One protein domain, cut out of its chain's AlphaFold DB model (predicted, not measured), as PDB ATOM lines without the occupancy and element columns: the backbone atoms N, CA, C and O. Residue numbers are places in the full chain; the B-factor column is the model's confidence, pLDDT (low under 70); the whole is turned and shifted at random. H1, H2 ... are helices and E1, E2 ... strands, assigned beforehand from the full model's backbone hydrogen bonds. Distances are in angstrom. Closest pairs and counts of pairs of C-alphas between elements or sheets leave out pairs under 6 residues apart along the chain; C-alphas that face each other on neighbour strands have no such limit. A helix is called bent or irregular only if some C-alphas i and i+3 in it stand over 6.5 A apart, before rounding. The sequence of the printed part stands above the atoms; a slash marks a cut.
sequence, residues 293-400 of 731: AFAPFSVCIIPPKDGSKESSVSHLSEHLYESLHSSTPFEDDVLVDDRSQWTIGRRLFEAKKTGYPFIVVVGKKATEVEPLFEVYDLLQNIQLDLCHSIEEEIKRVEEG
ATOM      1  N   ALA A 293     -99.969  47.729  11.494       93.06
ATOM      2  CA  ALA A 293     -99.398  47.341  10.209       93.06
ATOM      3  C   ALA A 293    -100.011  46.075   9.565       93.06
ATOM      4  O   ALA A 293    -100.012  45.952   8.335       93.06
ATOM      5  N   PHE A 294    -100.540  45.129  10.354       95.94
ATOM      6  CA  PHE A 294    -101.245  43.958   9.821       95.94
ATOM      7  C   PHE A 294    -102.554  43.576  10.525       95.94
ATOM      8  O   PHE A 294    -103.070  42.484  10.277       95.94
ATOM      9  N   ALA A 295    -103.142  44.468  11.325       96.88
ATOM     10  CA  ALA A 295    -104.474  44.265  11.896       96.88
ATOM     11  C   ALA A 295    -105.486  43.844  10.807       96.88
ATOM     12  O   ALA A 295    -105.435  44.381   9.696       96.88
ATOM     13  N   PRO A 296    -106.393  42.880  11.063       96.88
ATOM     14  CA  PRO A 296    -107.267  42.339  10.025       96.88
ATOM     15  C   PRO A 296    -108.150  43.423   9.404       96.88
ATOM     16  O   PRO A 296    -108.273  43.460   8.190       96.88
ATOM     17  N   PHE A 297    -108.687  44.328  10.216       97.25
ATOM     18  CA  PHE A 297    -109.233  45.621   9.806       97.25
ATOM     19  C   PHE A 297    -108.710  46.645  10.808       97.25
ATOM     20  O   PHE A 297    -108.612  46.312  11.993       97.25
ATOM     21  N   SER A 298    -108.356  47.846  10.357       94.62
ATOM     22  CA  SER A 298    -107.869  48.898  11.262       94.62
ATOM     23  C   SER A 298    -109.027  49.575  11.994       94.62
ATOM     24  O   SER A 298    -108.902  49.879  13.177       94.62
ATOM     25  N   VAL A 299    -110.181  49.723  11.327       95.81
ATOM     26  CA  VAL A 299    -111.378  50.377  11.879       95.81
ATOM     27  C   VAL A 299    -112.576  49.425  11.891       95.81
ATOM     28  O   VAL A 299    -112.839  48.738  10.907       95.81
ATOM     29  N   CYS A 300    -113.333  49.414  12.989       97.62
ATOM     30  CA  CYS A 300    -114.612  48.718  13.126       97.62
ATOM     31  C   CYS A 300    -115.727  49.705  13.507       97.62
ATOM     32  O   CYS A 300    -115.738  50.238  14.616       97.62
ATOM     33  N   ILE A 301    -116.670  49.951  12.598       97.31
ATOM     34  CA  ILE A 301    -117.830  50.822  12.810       97.31
ATOM     35  C   ILE A 301    -118.979  50.000  13.401       97.31
ATOM     36  O   ILE A 301    -119.369  48.968  12.855       97.31
ATOM     37  N   ILE A 302    -119.568  50.480  14.492       98.00
ATOM     38  CA  ILE A 302    -120.732  49.885  15.148       98.00
ATOM     39  C   ILE A 302    -121.931  50.831  14.943       98.00
ATOM     40  O   ILE A 302    -122.041  51.821  15.674       98.00
ATOM     41  N   PRO A 303    -122.825  50.554  13.970       96.81
ATOM     42  CA  PRO A 303    -124.037  51.345  13.741       96.81
ATOM     43  C   PRO A 303    -125.030  51.239  14.915       96.81
ATOM     44  O   PRO A 303    -124.887  50.332  15.751       96.81
ATOM     45  N   PRO A 304    -126.084  52.083  14.961       96.00
ATOM     46  CA  PRO A 304    -127.170  51.984  15.936       96.00
ATOM     47  C   PRO A 304    -127.803  50.585  16.024       96.00
ATOM     48  O   PRO A 304    -127.537  49.683  15.226       96.00
ATOM     49  N   LYS A 305    -128.645  50.364  17.038       94.88
ATOM     50  CA  LYS A 305    -129.437  49.129  17.135       94.88
ATOM     51  C   LYS A 305    -130.762  49.325  16.393       94.88
ATOM     52  O   LYS A 305    -131.440  50.323  16.627       94.88
ATOM     53  N   ASP A 306    -131.183  48.342  15.601       92.62
ATOM     54  CA  ASP A 306    -132.475  48.399  14.912       92.62
ATOM     55  C   ASP A 306    -133.633  48.607  15.896       92.62
ATOM     56  O   ASP A 306    -133.738  47.945  16.939       92.62
ATOM     57  N   GLY A 307    -134.501  49.565  15.559       90.25
ATOM     58  CA  GLY A 307    -135.645  49.957  16.379       90.25
ATOM     59  C   GLY A 307    -135.294  50.700  17.674       90.25
ATOM     60  O   GLY A 307    -136.173  50.867  18.520       90.25
ATOM     61  N   SER A 308    -134.043  51.136  17.875       92.69
ATOM     62  CA  SER A 308    -133.693  52.052  18.970       92.69
ATOM     63  C   SER A 308    -134.041  53.509  18.628       92.69
ATOM     64  O   SER A 308    -134.415  53.829  17.499       92.69
ATOM     65  N   LYS A 309    -133.931  54.417  19.607       88.81
ATOM     66  CA  LYS A 309    -134.216  55.852  19.399       88.81
ATOM     67  C   LYS A 309    -133.223  56.500  18.428       88.81
ATOM     68  O   LYS A 309    -133.560  57.452  17.739       88.81
ATOM     69  N   GLU A 310    -132.021  55.943  18.386       90.81
ATOM     70  CA  GLU A 310    -130.875  56.333  17.574       90.81
ATOM     71  C   GLU A 310    -130.950  55.754  16.144       90.81
ATOM     72  O   GLU A 310    -130.124  56.077  15.298       90.81
ATOM     73  N   SER A 311    -131.958  54.929  15.826       88.12
ATOM     74  CA  SER A 311    -132.132  54.342  14.486       88.12
ATOM     75  C   SER A 311    -132.307  55.391  13.375       88.12
ATOM     76  O   SER A 311    -132.065  55.082  12.211       88.12
ATOM     77  N   SER A 312    -132.696  56.627  13.710       87.12
ATOM     78  CA  SER A 312    -132.782  57.758  12.774       87.12
ATOM     79  C   SER A 312    -131.424  58.190  12.210       87.12
ATOM     80  O   SER A 312    -131.363  58.661  11.073       87.12
ATOM     81  N   VAL A 313    -130.332  58.000  12.959       89.31
ATOM     82  CA  VAL A 313    -128.972  58.402  12.557       89.31
ATOM     83  C   VAL A 313    -128.149  57.252  11.971       89.31
ATOM     84  O   VAL A 313    -126.947  57.389  11.773       89.31
ATOM     85  N   SER A 314    -128.787  56.126  11.623       89.94
ATOM     86  CA  SER A 314    -128.097  54.965  11.036       89.94
ATOM     87  C   SER A 314    -127.315  55.311   9.763       89.94
ATOM     88  O   SER A 314    -126.199  54.823   9.593       89.94
ATOM     89  N   HIS A 315    -127.850  56.218   8.937       90.31
ATOM     90  CA  HIS A 315    -127.225  56.723   7.708       90.31
ATOM     91  C   HIS A 315    -125.841  57.366   7.932       90.31
ATOM     92  O   HIS A 315    -124.990  57.309   7.050       90.31
ATOM     93  N   LEU A 316    -125.563  57.911   9.125       90.75
ATOM     94  CA  LEU A 316    -124.230  58.433   9.456       90.75
ATOM     95  C   LEU A 316    -123.162  57.329   9.486       90.75
ATOM     96  O   LEU A 316    -121.998  57.602   9.217       90.75
ATOM     97  N   SER A 317    -123.548  56.080   9.764       92.31
ATOM     98  CA  SER A 317    -122.635  54.926   9.738       92.31
ATOM     99  C   SER A 317    -122.227  54.559   8.310       92.31
ATOM    100  O   SER A 317    -121.085  54.169   8.083       92.31
ATOM    101  N   GLU A 318    -123.154  54.698   7.357       91.38
ATOM    102  CA  GLU A 318    -122.913  54.471   5.928       91.38
ATOM    103  C   GLU A 318    -122.006  55.572   5.370       91.38
ATOM    104  O   GLU A 318    -120.963  55.263   4.803       91.38
ATOM    105  N   HIS A 319    -122.312  56.846   5.641       90.31
ATOM    106  CA  HIS A 319    -121.450  57.967   5.247       90.31
ATOM    107  C   HIS A 319    -120.047  57.902   5.867       90.31
ATOM    108  O   HIS A 319    -119.063  58.182   5.186       90.31
ATOM    109  N   LEU A 320    -119.929  57.503   7.139       89.69
ATOM    110  CA  LEU A 320    -118.630  57.314   7.787       89.69
ATOM    111  C   LEU A 320    -117.832  56.176   7.131       89.69
ATOM    112  O   LEU A 320    -116.631  56.326   6.907       89.69
ATOM    113  N   TYR A 321    -118.490  55.059   6.802       92.81
ATOM    114  CA  TYR A 321    -117.865  53.970   6.052       92.81
ATOM    115  C   TYR A 321    -117.395  54.444   4.672       92.81
ATOM    116  O   TYR A 321    -116.246  54.199   4.318       92.81
ATOM    117  N   GLU A 322    -118.241  55.152   3.918       91.69
ATOM    118  CA  GLU A 322    -117.904  55.684   2.593       91.69
ATOM    119  C   GLU A 322    -116.728  56.669   2.638       91.69
ATOM    120  O   GLU A 322    -115.837  56.565   1.794       91.69
ATOM    121  N   SER A 323    -116.686  57.577   3.624       88.62
ATOM    122  CA  SER A 323    -115.579  58.532   3.810       88.62
ATOM    123  C   SER A 323    -114.265  57.799   4.062       88.62
ATOM    124  O   SER A 323    -113.337  57.899   3.257       88.62
ATOM    125  N   LEU A 324    -114.227  56.962   5.108       89.06
ATOM    126  CA  LEU A 324    -113.030  56.209   5.477       89.06
ATOM    127  C   LEU A 324    -112.565  55.307   4.327       89.06
ATOM    128  O   LEU A 324    -111.403  55.376   3.942       89.06
ATOM    129  N   HIS A 325    -113.464  54.518   3.733       89.06
ATOM    130  CA  HIS A 325    -113.146  53.585   2.644       89.06
ATOM    131  C   HIS A 325    -112.670  54.285   1.358       89.06
ATOM    132  O   HIS A 325    -111.935  53.683   0.577       89.06
ATOM    133  N   SER A 326    -113.062  55.545   1.136       87.81
ATOM    134  CA  SER A 326    -112.591  56.367   0.010       87.81
ATOM    135  C   SER A 326    -111.265  57.086   0.290       87.81
ATOM    136  O   SER A 326    -110.741  57.759  -0.601       87.81
ATOM    137  N   SER A 327    -110.731  56.982   1.510       84.81
ATOM    138  CA  SER A 327    -109.536  57.695   1.957       84.81
ATOM    139  C   SER A 327    -108.325  56.760   2.073       84.81
ATOM    140  O   SER A 327    -108.406  55.669   2.638       84.81
ATOM    141  N   THR A 328    -107.162  57.209   1.594       80.50
ATOM    142  CA  THR A 328    -105.890  56.522   1.858       80.50
ATOM    143  C   THR A 328    -105.535  56.643   3.350       80.50
ATOM    144  O   THR A 328    -105.641  57.754   3.889       80.50
ATOM    145  N   PRO A 329    -105.053  55.579   4.031       81.12
ATOM    146  CA  PRO A 329    -104.755  54.222   3.545       81.12
ATOM    147  C   PRO A 329    -105.845  53.168   3.867       81.12
ATOM    148  O   PRO A 329    -105.539  51.974   3.931       81.12
ATOM    149  N   PHE A 330    -107.086  53.580   4.152       85.69
ATOM    150  CA  PHE A 330    -108.136  52.701   4.687       85.69
ATOM    151  C   PHE A 330    -108.949  51.965   3.607       85.69
ATOM    152  O   PHE A 330    -109.979  51.354   3.922       85.69
ATOM    153  N   GLU A 331    -108.498  51.961   2.349       87.44
ATOM    154  CA  GLU A 331    -109.147  51.211   1.275       87.44
ATOM    155  C   GLU A 331    -109.233  49.713   1.620       87.44
ATOM    156  O   GLU A 331    -108.258  49.069   2.019       87.44
ATOM    157  N   ASP A 332    -110.436  49.149   1.483       88.19
ATOM    158  CA  ASP A 332    -110.797  47.802   1.949       88.19
ATOM    159  C   ASP A 332    -110.553  47.525   3.452       88.19
ATOM    160  O   ASP A 332    -110.673  46.366   3.850       88.19
ATOM    161  N   ASP A 333    -110.182  48.497   4.298       94.25
ATOM    162  CA  ASP A 333    -109.668  48.261   5.666       94.25
ATOM    163  C   ASP A 333    -110.579  48.698   6.825       94.25
ATOM    164  O   ASP A 333    -110.195  48.634   7.999       94.25
ATOM    165  N   VAL A 334    -111.818  49.040   6.483       95.62
ATOM    166  CA  VAL A 334    -112.915  49.344   7.405       95.62
ATOM    167  C   VAL A 334    -113.883  48.159   7.456       95.62
ATOM    168  O   VAL A 334    -114.285  47.627   6.422       95.62
ATOM    169  N   LEU A 335    -114.284  47.759   8.659       96.81
ATOM    170  CA  LEU A 335    -115.352  46.795   8.917       96.81
ATOM    171  C   LEU A 335    -116.588  47.519   9.464       96.81
ATOM    172  O   LEU A 335    -116.451  48.436  10.268       96.81
ATOM    173  N   VAL A 336    -117.788  47.063   9.104       97.50
ATOM    174  CA  VAL A 336    -119.045  47.468   9.757       97.50
ATOM    175  C   VAL A 336    -119.623  46.263  10.500       97.50
ATOM    176  O   VAL A 336    -119.800  45.200   9.911       97.50
ATOM    177  N   ASP A 337    -119.924  46.414  11.791       97.75
ATOM    178  CA  ASP A 337    -120.640  45.410  12.584       97.75
ATOM    179  C   ASP A 337    -122.156  45.570  12.389       97.75
ATOM    180  O   ASP A 337    -122.881  46.097  13.245       97.75
ATOM    181  N   ASP A 338    -122.615  45.103  11.228       95.44
ATOM    182  CA  ASP A 338    -123.996  45.120  10.730       95.44
ATOM    183  C   ASP A 338    -124.980  44.238  11.524       95.44
ATOM    184  O   ASP A 338    -126.156  44.150  11.179       95.44
ATOM    185  N   ARG A 339    -124.544  43.628  12.637       96.62
ATOM    186  CA  ARG A 339    -125.385  42.824  13.543       96.62
ATOM    187  C   ARG A 339    -126.264  43.721  14.429       96.62
ATOM    188  O   ARG A 339    -126.272  43.601  15.660       96.62
ATOM    189  N   SER A 340    -127.002  44.630  13.797       93.31
ATOM    190  CA  SER A 340    -127.895  45.653  14.358       93.31
ATOM    191  C   SER A 340    -128.950  45.108  15.330       93.31
ATOM    192  O   SER A 340    -129.407  45.831  16.216       93.31
ATOM    193  N   GLN A 341    -129.290  43.818  15.249       95.00
ATOM    194  CA  GLN A 341    -130.151  43.118  16.205       95.00
ATOM    195  C   GLN A 341    -129.537  43.012  17.617       95.00
ATOM    196  O   GLN A 341    -130.261  42.837  18.603       95.00
ATOM    197  N   TRP A 342    -128.210  43.115  17.748       96.12
ATOM    198  CA  TRP A 342    -127.499  43.106  19.029       96.12
ATOM    199  C   TRP A 342    -127.292  44.516  19.589       96.12
ATOM    200  O   TRP A 342    -127.098  45.494  18.865       96.12
ATOM    201  N   THR A 343    -127.284  44.613  20.922       95.94
ATOM    202  CA  THR A 343    -126.967  45.861  21.623       95.94
ATOM    203  C   THR A 343    -125.561  46.343  21.269       95.94
ATOM    204  O   THR A 343    -124.636  45.537  21.143       95.94
ATOM    205  N   ILE A 344    -125.394  47.666  21.177       96.50
ATOM    206  CA  ILE A 344    -124.097  48.317  20.938       96.50
ATOM    207  C   ILE A 344    -123.044  47.798  21.927       96.50
ATOM    208  O   ILE A 344    -121.985  47.360  21.505       96.50
ATOM    209  N   GLY A 345    -123.366  47.722  23.225       96.88
ATOM    210  CA  GLY A 345    -122.443  47.203  24.243       96.88
ATOM    211  C   GLY A 345    -121.970  45.760  24.003       96.88
ATOM    212  O   GLY A 345    -120.812  45.453  24.267       96.88
ATOM    213  N   ARG A 346    -122.818  44.878  23.443       97.25
ATOM    214  CA  ARG A 346    -122.403  43.513  23.068       97.25
ATOM    215  C   ARG A 346    -121.473  43.524  21.855       97.25
ATOM    216  O   ARG A 346    -120.487  42.795  21.857       97.25
ATOM    217  N   ARG A 347    -121.785  44.328  20.834       98.00
ATOM    218  CA  ARG A 347    -120.944  44.478  19.635       98.00
ATOM    219  C   ARG A 347    -119.585  45.094  19.982       98.00
ATOM    220  O   ARG A 347    -118.562  44.540  19.601       98.00
ATOM    221  N   LEU A 348    -119.564  46.132  20.820       97.56
ATOM    222  CA  LEU A 348    -118.349  46.775  21.325       97.56
ATOM    223  C   LEU A 348    -117.468  45.801  22.118       97.56
ATOM    224  O   LEU A 348    -116.264  45.751  21.892       97.56
ATOM    225  N   PHE A 349    -118.055  44.988  22.999       96.25
ATOM    226  CA  PHE A 349    -117.327  43.938  23.719       96.25
ATOM    227  C   PHE A 349    -116.709  42.901  22.768       96.25
ATOM    228  O   PHE A 349    -115.530  42.572  22.890       96.25
ATOM    229  N   GLU A 350    -117.469  42.413  21.783       96.00
ATOM    230  CA  GLU A 350    -116.963  41.467  20.781       96.00
ATOM    231  C   GLU A 350    -115.855  42.081  19.905       96.00
ATOM    232  O   GLU A 350    -114.860  41.408  19.622       96.00
ATOM    233  N   ALA A 351    -115.988  43.353  19.523       97.00
ATOM    234  CA  ALA A 351    -114.992  44.100  18.761       97.00
ATOM    235  C   ALA A 351    -113.696  44.303  19.567       97.00
ATOM    236  O   ALA A 351    -112.619  43.986  19.057       97.00
ATOM    237  N   LYS A 352    -113.790  44.703  20.846       95.88
ATOM    238  CA  LYS A 352    -112.632  44.816  21.751       95.88
ATOM    239  C   LYS A 352    -111.930  43.480  21.974       95.88
ATOM    240  O   LYS A 352    -110.718  43.391  21.812       95.88
ATOM    241  N   LYS A 353    -112.684  42.402  22.225       95.69
ATOM    242  CA  LYS A 353    -112.120  41.045  22.341       95.69
ATOM    243  C   LYS A 353    -111.474  40.538  21.045       95.69
ATOM    244  O   LYS A 353    -110.591  39.685  21.107       95.69
ATOM    245  N   THR A 354    -111.906  41.023  19.880       96.38
ATOM    246  CA  THR A 354    -111.307  40.686  18.572       96.38
ATOM    247  C   THR A 354    -110.069  41.540  18.260       96.38
ATOM    248  O   THR A 354    -109.187  41.082  17.531       96.38
ATOM    249  N   GLY A 355    -109.969  42.724  18.871       96.38
ATOM    250  CA  GLY A 355    -108.772  43.565  18.900       96.38
ATOM    251  C   GLY A 355    -108.655  44.598  17.779       96.38
ATOM    252  O   GLY A 355    -107.538  45.005  17.477       96.38
ATOM    253  N   TYR A 356    -109.757  44.991  17.128       97.06
ATOM    254  CA  TYR A 356    -109.716  46.023  16.079       97.06
ATOM    255  C   TYR A 356    -109.097  47.324  16.632       97.06
ATOM    256  O   TYR A 356    -109.634  47.825  17.619       97.06
ATOM    257  N   PRO A 357    -108.000  47.857  16.049       95.88
ATOM    258  CA  PRO A 357    -107.259  48.993  16.608       95.88
ATOM    259  C   PRO A 357    -108.132  50.206  16.928       95.88
ATOM    260  O   PRO A 357    -108.009  50.772  18.010       95.88
ATOM    261  N   PHE A 358    -109.063  50.540  16.033       95.81
ATOM    262  CA  PHE A 358    -110.041  51.603  16.234       95.81
ATOM    263  C   PHE A 358    -111.459  51.037  16.158       95.81
ATOM    264  O   PHE A 358    -111.815  50.328  15.213       95.81
ATOM    265  N   ILE A 359    -112.299  51.361  17.141       97.50
ATOM    266  CA  ILE A 359    -113.724  51.009  17.139       97.50
ATOM    267  C   ILE A 359    -114.534  52.297  17.231       97.50
ATOM    268  O   ILE A 359    -114.418  53.021  18.215       97.50
ATOM    269  N   VAL A 360    -115.367  52.571  16.227       96.19
ATOM    270  CA  VAL A 360    -116.194  53.782  16.161       96.19
ATOM    271  C   VAL A 360    -117.651  53.413  16.391       96.19
ATOM    272  O   VAL A 360    -118.234  52.647  15.629       96.19
ATOM    273  N   VAL A 361    -118.260  53.951  17.442       96.69
ATOM    274  CA  VAL A 361    -119.655  53.690  17.800       96.69
ATOM    275  C   VAL A 361    -120.528  54.871  17.379       96.69
ATOM    276  O   VAL A 361    -120.403  55.984  17.896       96.69
ATOM    277  N   VAL A 362    -121.476  54.602  16.481       94.25
ATOM    278  CA  VAL A 362    -122.540  55.538  16.098       94.25
ATOM    279  C   VAL A 362    -123.688  55.360  17.094       94.25
ATOM    280  O   VAL A 362    -124.624  54.586  16.891       94.25
ATOM    281  N   GLY A 363    -123.523  55.993  18.255       90.94
ATOM    282  CA  GLY A 363    -124.374  55.819  19.431       90.94
ATOM    283  C   GLY A 363    -125.356  56.966  19.664       90.94
ATOM    284  O   GLY A 363    -125.786  57.664  18.748       90.94
ATOM    285  N   LYS A 364    -125.696  57.192  20.938       91.25
ATOM    286  CA  LYS A 364    -126.606  58.273  21.348       91.25
ATOM    287  C   LYS A 364    -126.052  59.660  20.997       91.25
ATOM    288  O   LYS A 364    -126.826  60.525  20.596       91.25
ATOM    289  N   LYS A 365    -124.738  59.870  21.126       89.94
ATOM    290  CA  LYS A 365    -124.092  61.169  20.866       89.94
ATOM    291  C   LYS A 365    -124.176  61.595  19.390       89.94
ATOM    292  O   LYS A 365    -124.209  62.781  19.085       89.94
ATOM    293  N   ALA A 366    -124.369  60.643  18.475       90.12
ATOM    294  CA  ALA A 366    -124.615  60.929  17.062       90.12
ATOM    295  C   ALA A 366    -126.013  61.534  16.793       90.12
ATOM    296  O   ALA A 366    -126.294  61.935  15.669       90.12
ATOM    297  N   THR A 367    -126.891  61.613  17.807       89.06
ATOM    298  CA  THR A 367    -128.206  62.289  17.730       89.06
ATOM    299  C   THR A 367    -128.185  63.744  18.214       89.06
ATOM    300  O   THR A 367    -129.234  64.390  18.266       89.06
ATOM    301  N   GLU A 368    -127.016  64.258  18.603       89.19
ATOM    302  CA  GLU A 368    -126.830  65.650  19.016       89.19
ATOM    303  C   GLU A 368    -126.858  66.606  17.805       89.19
ATOM    304  O   GLU A 368    -126.833  66.178  16.652       89.19
ATOM    305  N   VAL A 369    -126.983  67.917  18.058       85.19
ATOM    306  CA  VAL A 369    -127.124  68.937  16.991       85.19
ATOM    307  C   VAL A 369    -125.888  68.979  16.087       85.19
ATOM    308  O   VAL A 369    -126.013  69.157  14.878       85.19
ATOM    309  N   GLU A 370    -124.715  68.778  16.680       85.81
ATOM    310  CA  GLU A 370    -123.496  68.387  15.985       85.81
ATOM    311  C   GLU A 370    -123.259  66.901  16.310       85.81
ATOM    312  O   GLU A 370    -123.074  66.577  17.486       85.81
ATOM    313  N   PRO A 371    -123.331  65.979  15.331       86.12
ATOM    314  CA  PRO A 371    -123.170  64.556  15.602       86.12
ATOM    315  C   PRO A 371    -121.783  64.238  16.163       86.12
ATOM    316  O   PRO A 371    -120.773  64.610  15.571       86.12
ATOM    317  N   LEU A 372    -121.741  63.509  17.279       90.56
ATOM    318  CA  LEU A 372    -120.508  63.011  17.888       90.56
ATOM    319  C   LEU A 372    -120.447  61.481  17.836       90.56
ATOM    320  O   LEU A 372    -121.396  60.783  18.202       90.56
ATOM    321  N   PHE A 373    -119.298  60.961  17.422       92.62
ATOM    322  CA  PHE A 373    -118.983  59.541  17.347       92.62
ATOM    323  C   PHE A 373    -118.057  59.143  18.498       92.62
ATOM    324  O   PHE A 373    -117.044  59.799  18.738       92.62
ATOM    325  N   GLU A 374    -118.380  58.052  19.196       94.94
ATOM    326  CA  GLU A 374    -117.547  57.538  20.289       94.94
ATOM    327  C   GLU A 374    -116.444  56.647  19.691       94.94
ATOM    328  O   GLU A 374    -116.731  55.565  19.173       94.94
ATOM    329  N   VAL A 375    -115.190  57.096  19.738       95.19
ATOM    330  CA  VAL A 375    -114.026  56.387  19.184       95.19
ATOM    331  C   VAL A 375    -113.218  55.751  20.307       95.19
ATOM    332  O   VAL A 375    -112.774  56.429  21.231       95.19
ATOM    333  N   TYR A 376    -113.003  54.443  20.215       95.62
ATOM    334  CA  TYR A 376    -112.097  53.689  21.076       95.62
ATOM    335  C   TYR A 376    -110.805  53.397  20.319       95.62
ATOM    336  O   TYR A 376    -110.839  52.667  19.329       95.62
ATOM    337  N   ASP A 377    -109.689  53.921  20.814       93.50
ATOM    338  CA  ASP A 377    -108.343  53.556  20.372       93.50
ATOM    339  C   ASP A 377    -107.805  52.477  21.321       93.50
ATOM    340  O   ASP A 377    -107.626  52.698  22.523       93.50
ATOM    341  N   LEU A 378    -107.589  51.278  20.783       93.19
ATOM    342  CA  LEU A 378    -107.098  50.118  21.521       93.19
ATOM    343  C   LEU A 378    -105.566  50.073  21.610       93.19
ATOM    344  O   LEU A 378    -105.050  49.360  22.472       93.19
ATOM    345  N   LEU A 379    -104.851  50.821  20.766       88.88
ATOM    346  CA  LEU A 379    -103.392  50.948  20.788       88.88
ATOM    347  C   LEU A 379    -102.958  51.839  21.959       88.88
ATOM    348  O   LEU A 379    -102.077  51.462  22.728       88.88
ATOM    349  N   GLN A 380    -103.629  52.980  22.137       87.94
ATOM    350  CA  GLN A 380    -103.393  53.917  23.245       87.94
ATOM    351  C   GLN A 380    -104.274  53.646  24.477       87.94
ATOM    352  O   GLN A 380    -104.023  54.196  25.549       87.94
ATOM    353  N   ASN A 381    -105.293  52.788  24.346       89.31
ATOM    354  CA  ASN A 381    -106.274  52.462  25.387       89.31
ATOM    355  C   ASN A 381    -107.069  53.689  25.889       89.31
ATOM    356  O   ASN A 381    -107.299  53.854  27.090       89.31
ATOM    357  N   ILE A 382    -107.511  54.542  24.958       91.69
ATOM    358  CA  ILE A 382    -108.289  55.763  25.228       91.69
ATOM    359  C   ILE A 382    -109.681  55.720  24.573       91.69
ATOM    360  O   ILE A 382    -109.942  54.939  23.655       91.69
ATOM    361  N   GLN A 383    -110.588  56.573  25.058       93.38
ATOM    362  CA  GLN A 383    -111.872  56.865  24.416       93.38
ATOM    363  C   GLN A 383    -111.954  58.367  24.122       93.38
ATOM    364  O   GLN A 383    -111.679  59.182  25.003       93.38
ATOM    365  N   LEU A 384    -112.369  58.712  22.904       90.94
ATOM    366  CA  LEU A 384    -112.571  60.073  22.411       90.94
ATOM    367  C   LEU A 384    -114.003  60.234  21.879       90.94
ATOM    368  O   LEU A 384    -114.623  59.258  21.456       90.94
ATOM    369  N   ASP A 385    -114.506  61.466  21.862       90.44
ATOM    370  CA  ASP A 385    -115.740  61.841  21.166       90.44
ATOM    371  C   ASP A 385    -115.371  62.803  20.030       90.44
ATOM    372  O   ASP A 385    -114.841  63.882  20.295       90.44
ATOM    373  N   LEU A 386    -115.612  62.418  18.774       86.62
ATOM    374  CA  LEU A 386    -115.191  63.176  17.586       86.62
ATOM    375  C   LEU A 386    -116.384  63.480  16.675       86.62
ATOM    376  O   LEU A 386    -117.217  62.605  16.462       86.62
ATOM    377  N   CYS A 387    -116.457  64.686  16.101       75.44
ATOM    378  CA  CYS A 387    -117.532  65.044  15.167       75.44
ATOM    379  C   CYS A 387    -117.205  64.678  13.710       75.44
ATOM    380  O   CYS A 387    -117.955  63.940  13.081       75.44
ATOM    381  N   HIS A 388    -116.071  65.150  13.178       64.56
ATOM    382  CA  HIS A 388    -115.710  64.975  11.761       64.56
ATOM    383  C   HIS A 388    -114.245  64.536  11.537       64.56
ATOM    384  O   HIS A 388    -113.922  63.984  10.490       64.56
ATOM    385  N   SER A 389    -113.364  64.698  12.530       67.31
ATOM    386  CA  SER A 389    -111.914  64.444  12.426       67.31
ATOM    387  C   SER A 389    -111.475  62.994  12.702       67.31
ATOM    388  O   SER A 389    -110.347  62.770  13.129       67.31
ATOM    389  N   ILE A 390    -112.330  61.986  12.479       71.75
ATOM    390  CA  ILE A 390    -111.969  60.574  12.749       71.75
ATOM    391  C   ILE A 390    -110.780  60.134  11.881       71.75
ATOM    392  O   ILE A 390    -109.843  59.515  12.382       71.75
ATOM    393  N   GLU A 391    -110.780  60.498  10.596       70.56
ATOM    394  CA  GLU A 391    -109.658  60.236   9.685       70.56
ATOM    395  C   GLU A 391    -108.358  60.907  10.143       70.56
ATOM    396  O   GLU A 391    -107.296  60.291  10.084       70.56
ATOM    397  N   GLU A 392    -108.437  62.158  10.604       73.38
ATOM    398  CA  GLU A 392    -107.281  62.933  11.071       73.38
ATOM    399  C   GLU A 392    -106.715  62.381  12.383       73.38
ATOM    400  O   GLU A 392    -105.503  62.397  12.577       73.38
ATOM    401  N   GLU A 393    -107.571  61.875  13.275       75.50
ATOM    402  CA  GLU A 393    -107.142  61.236  14.519       75.50
ATOM    403  C   GLU A 393    -106.391  59.935  14.232       75.50
ATOM    404  O   GLU A 393    -105.261  59.773  14.682       75.50
ATOM    405  N   ILE A 394    -106.963  59.040  13.418       71.38
ATOM    406  CA  ILE A 394    -106.327  57.756  13.092       71.38
ATOM    407  C   ILE A 394    -104.988  57.986  12.372       71.38
ATOM    408  O   ILE A 394    -103.984  57.377  12.740       71.38
ATOM    409  N   LYS A 395    -104.940  58.926  11.415       72.50
ATOM    410  CA  LYS A 395    -103.695  59.325  10.734       72.50
ATOM    411  C   LYS A 395    -102.661  59.890  11.713       72.50
ATOM    412  O   LYS A 395    -101.493  59.534  11.620       72.50
ATOM    413  N   ARG A 396    -103.073  60.685  12.707       74.50
ATOM    414  CA  ARG A 396    -102.171  61.183  13.761       74.50
ATOM    415  C   ARG A 396    -101.618  60.059  14.641       74.50
ATOM    416  O   ARG A 396    -100.467  60.143  15.058       74.50
ATOM    417  N   VAL A 397    -102.400  59.013  14.923       68.19
ATOM    418  CA  VAL A 397    -101.912  57.836  15.663       68.19
ATOM    419  C   VAL A 397    -100.903  57.039  14.826       68.19
ATOM    420  O   VAL A 397     -99.849  56.669  15.348       68.19
ATOM    421  N   GLU A 398    -101.159  56.843  13.529       66.50
ATOM    422  CA  GLU A 398    -100.194  56.251  12.586       66.50
ATOM    423  C   GLU A 398     -98.881  57.061  12.531       66.50
ATOM    424  O   GLU A 398     -97.796  56.521  12.756       66.50
ATOM    425  N   GLU A 399     -98.969  58.374  12.303       66.56
ATOM    426  CA  GLU A 399     -97.818  59.281  12.205       66.56
ATOM    427  C   GLU A 399     -97.047  59.405  13.530       66.56
ATOM    428  O   GLU A 399     -95.815  59.373  13.539       66.56
ATOM    429  N   GLY A 400     -97.745  59.472  14.667       59.16
ATOM    430  CA  GLY A 400     -97.132  59.519  15.996       59.16
ATOM    431  C   GLY A 400     -96.369  58.240  16.350       59.16
ATOM    432  O   GLY A 400     -95.303  58.300  16.970       59.16
TER     433      GLY A 400
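AT A GLANCE: This is residues 293 to 400 of the 731 residues of the protein "Prolyl-tRNA synthetase" of Timema californicum (UniProt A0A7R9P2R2). A strongly twisted sheet of five short strands forms the middle layer, with H2 and H5 covering one face and H3 the other, three layers in all. The two small helices H1 and H4 sit together beyond one end of the strands, where E1 and E3 run out. The printed part has 108 residues with five named helices and five named strands, in the order E1 H1 H2 E2 H3 E3 H4 E4 E5 H5; the mixed sheet runs E2 E1 E3 E4 E5, with E2, E1 and E3 parallel and E4 and E5 antiparallel to their neighbours. The class is mixed, helices and strands, and the whole is compact and rounded, with a radius of gyration of the C-alphas of 12.9 A and spans of 38 by 29 by 25 A.

IN THESE COORDINATES: Find C-alpha 299 at (-111.378, 50.377, 11.879), where E1 begins; it runs to residue 302. H1, residues 309 to 313, is irregular: C-alphas 309 and 312 are 7.0 A apart. H2 takes residues 315 to 325 over 15.3 A, and E2 residues 334 to 336. Look for H3 from C-alpha 344 at (-124.097, 48.317, 20.938) to residue 354, 15.1 A. E3 is residues 358 to 361, H4 364 to 367, E4 373 to 377, 12.6 A, and E5 382 to 386, 12.7 A. H5, residues 390 to 400, 15.2 A, ends at C-alpha 400 at (-97.132, 59.519, 15.996).

HOW THE PARTS SIT: Begin at E1, parallel to E2, with N 301 and O 335 2.8 A apart, and to E3, with N 300 and O 358 2.8 A apart. E3 and E4 are antiparallel, with N 359 and O 376 2.9 A apart; the hairpin E4 and E5 has N 375 and O 384 at 2.8 A. E1, H1 H2, E2 is a strand-helix-strand unit, two parallel neighbour strands joined through helices; E2, H3, E3 is a split one, with E1 between its strands; both crossovers are right-handed. H2 has a height over the sheet of 9.1 A; its closest C-alpha to E1 is that of Ser 317, 7.0 A from Ile 301. On the opposite face H3 comes closest to E3 with the C-alphas of Ala 351 and Ile 359, 7.2 A. H5, on the same face as H2, is close to it but not clearly touching, at 6.7 A between C-alphas 324 and 391. H1 and H4 touch, closest at C-alphas 310 and 364, 6.0 A; H4 only grazes the sheet. In H2, H3 and H5 every O i to N i+4 pair is within hydrogen-bond range; H1 has 0 of 1, but 1 of 2 O i to N i+3 pairs, and H4 is too short for an i+4 pair.

THE WHOLE: The C-alphas of Gly 307 and Gly 400, the two farthest apart, are 39.7 A from each other. The printed part has no cut and no long link. Mean pLDDT of the printed part is 89.7; look for values under 70 at residues 388 to 389 and 397 to 400.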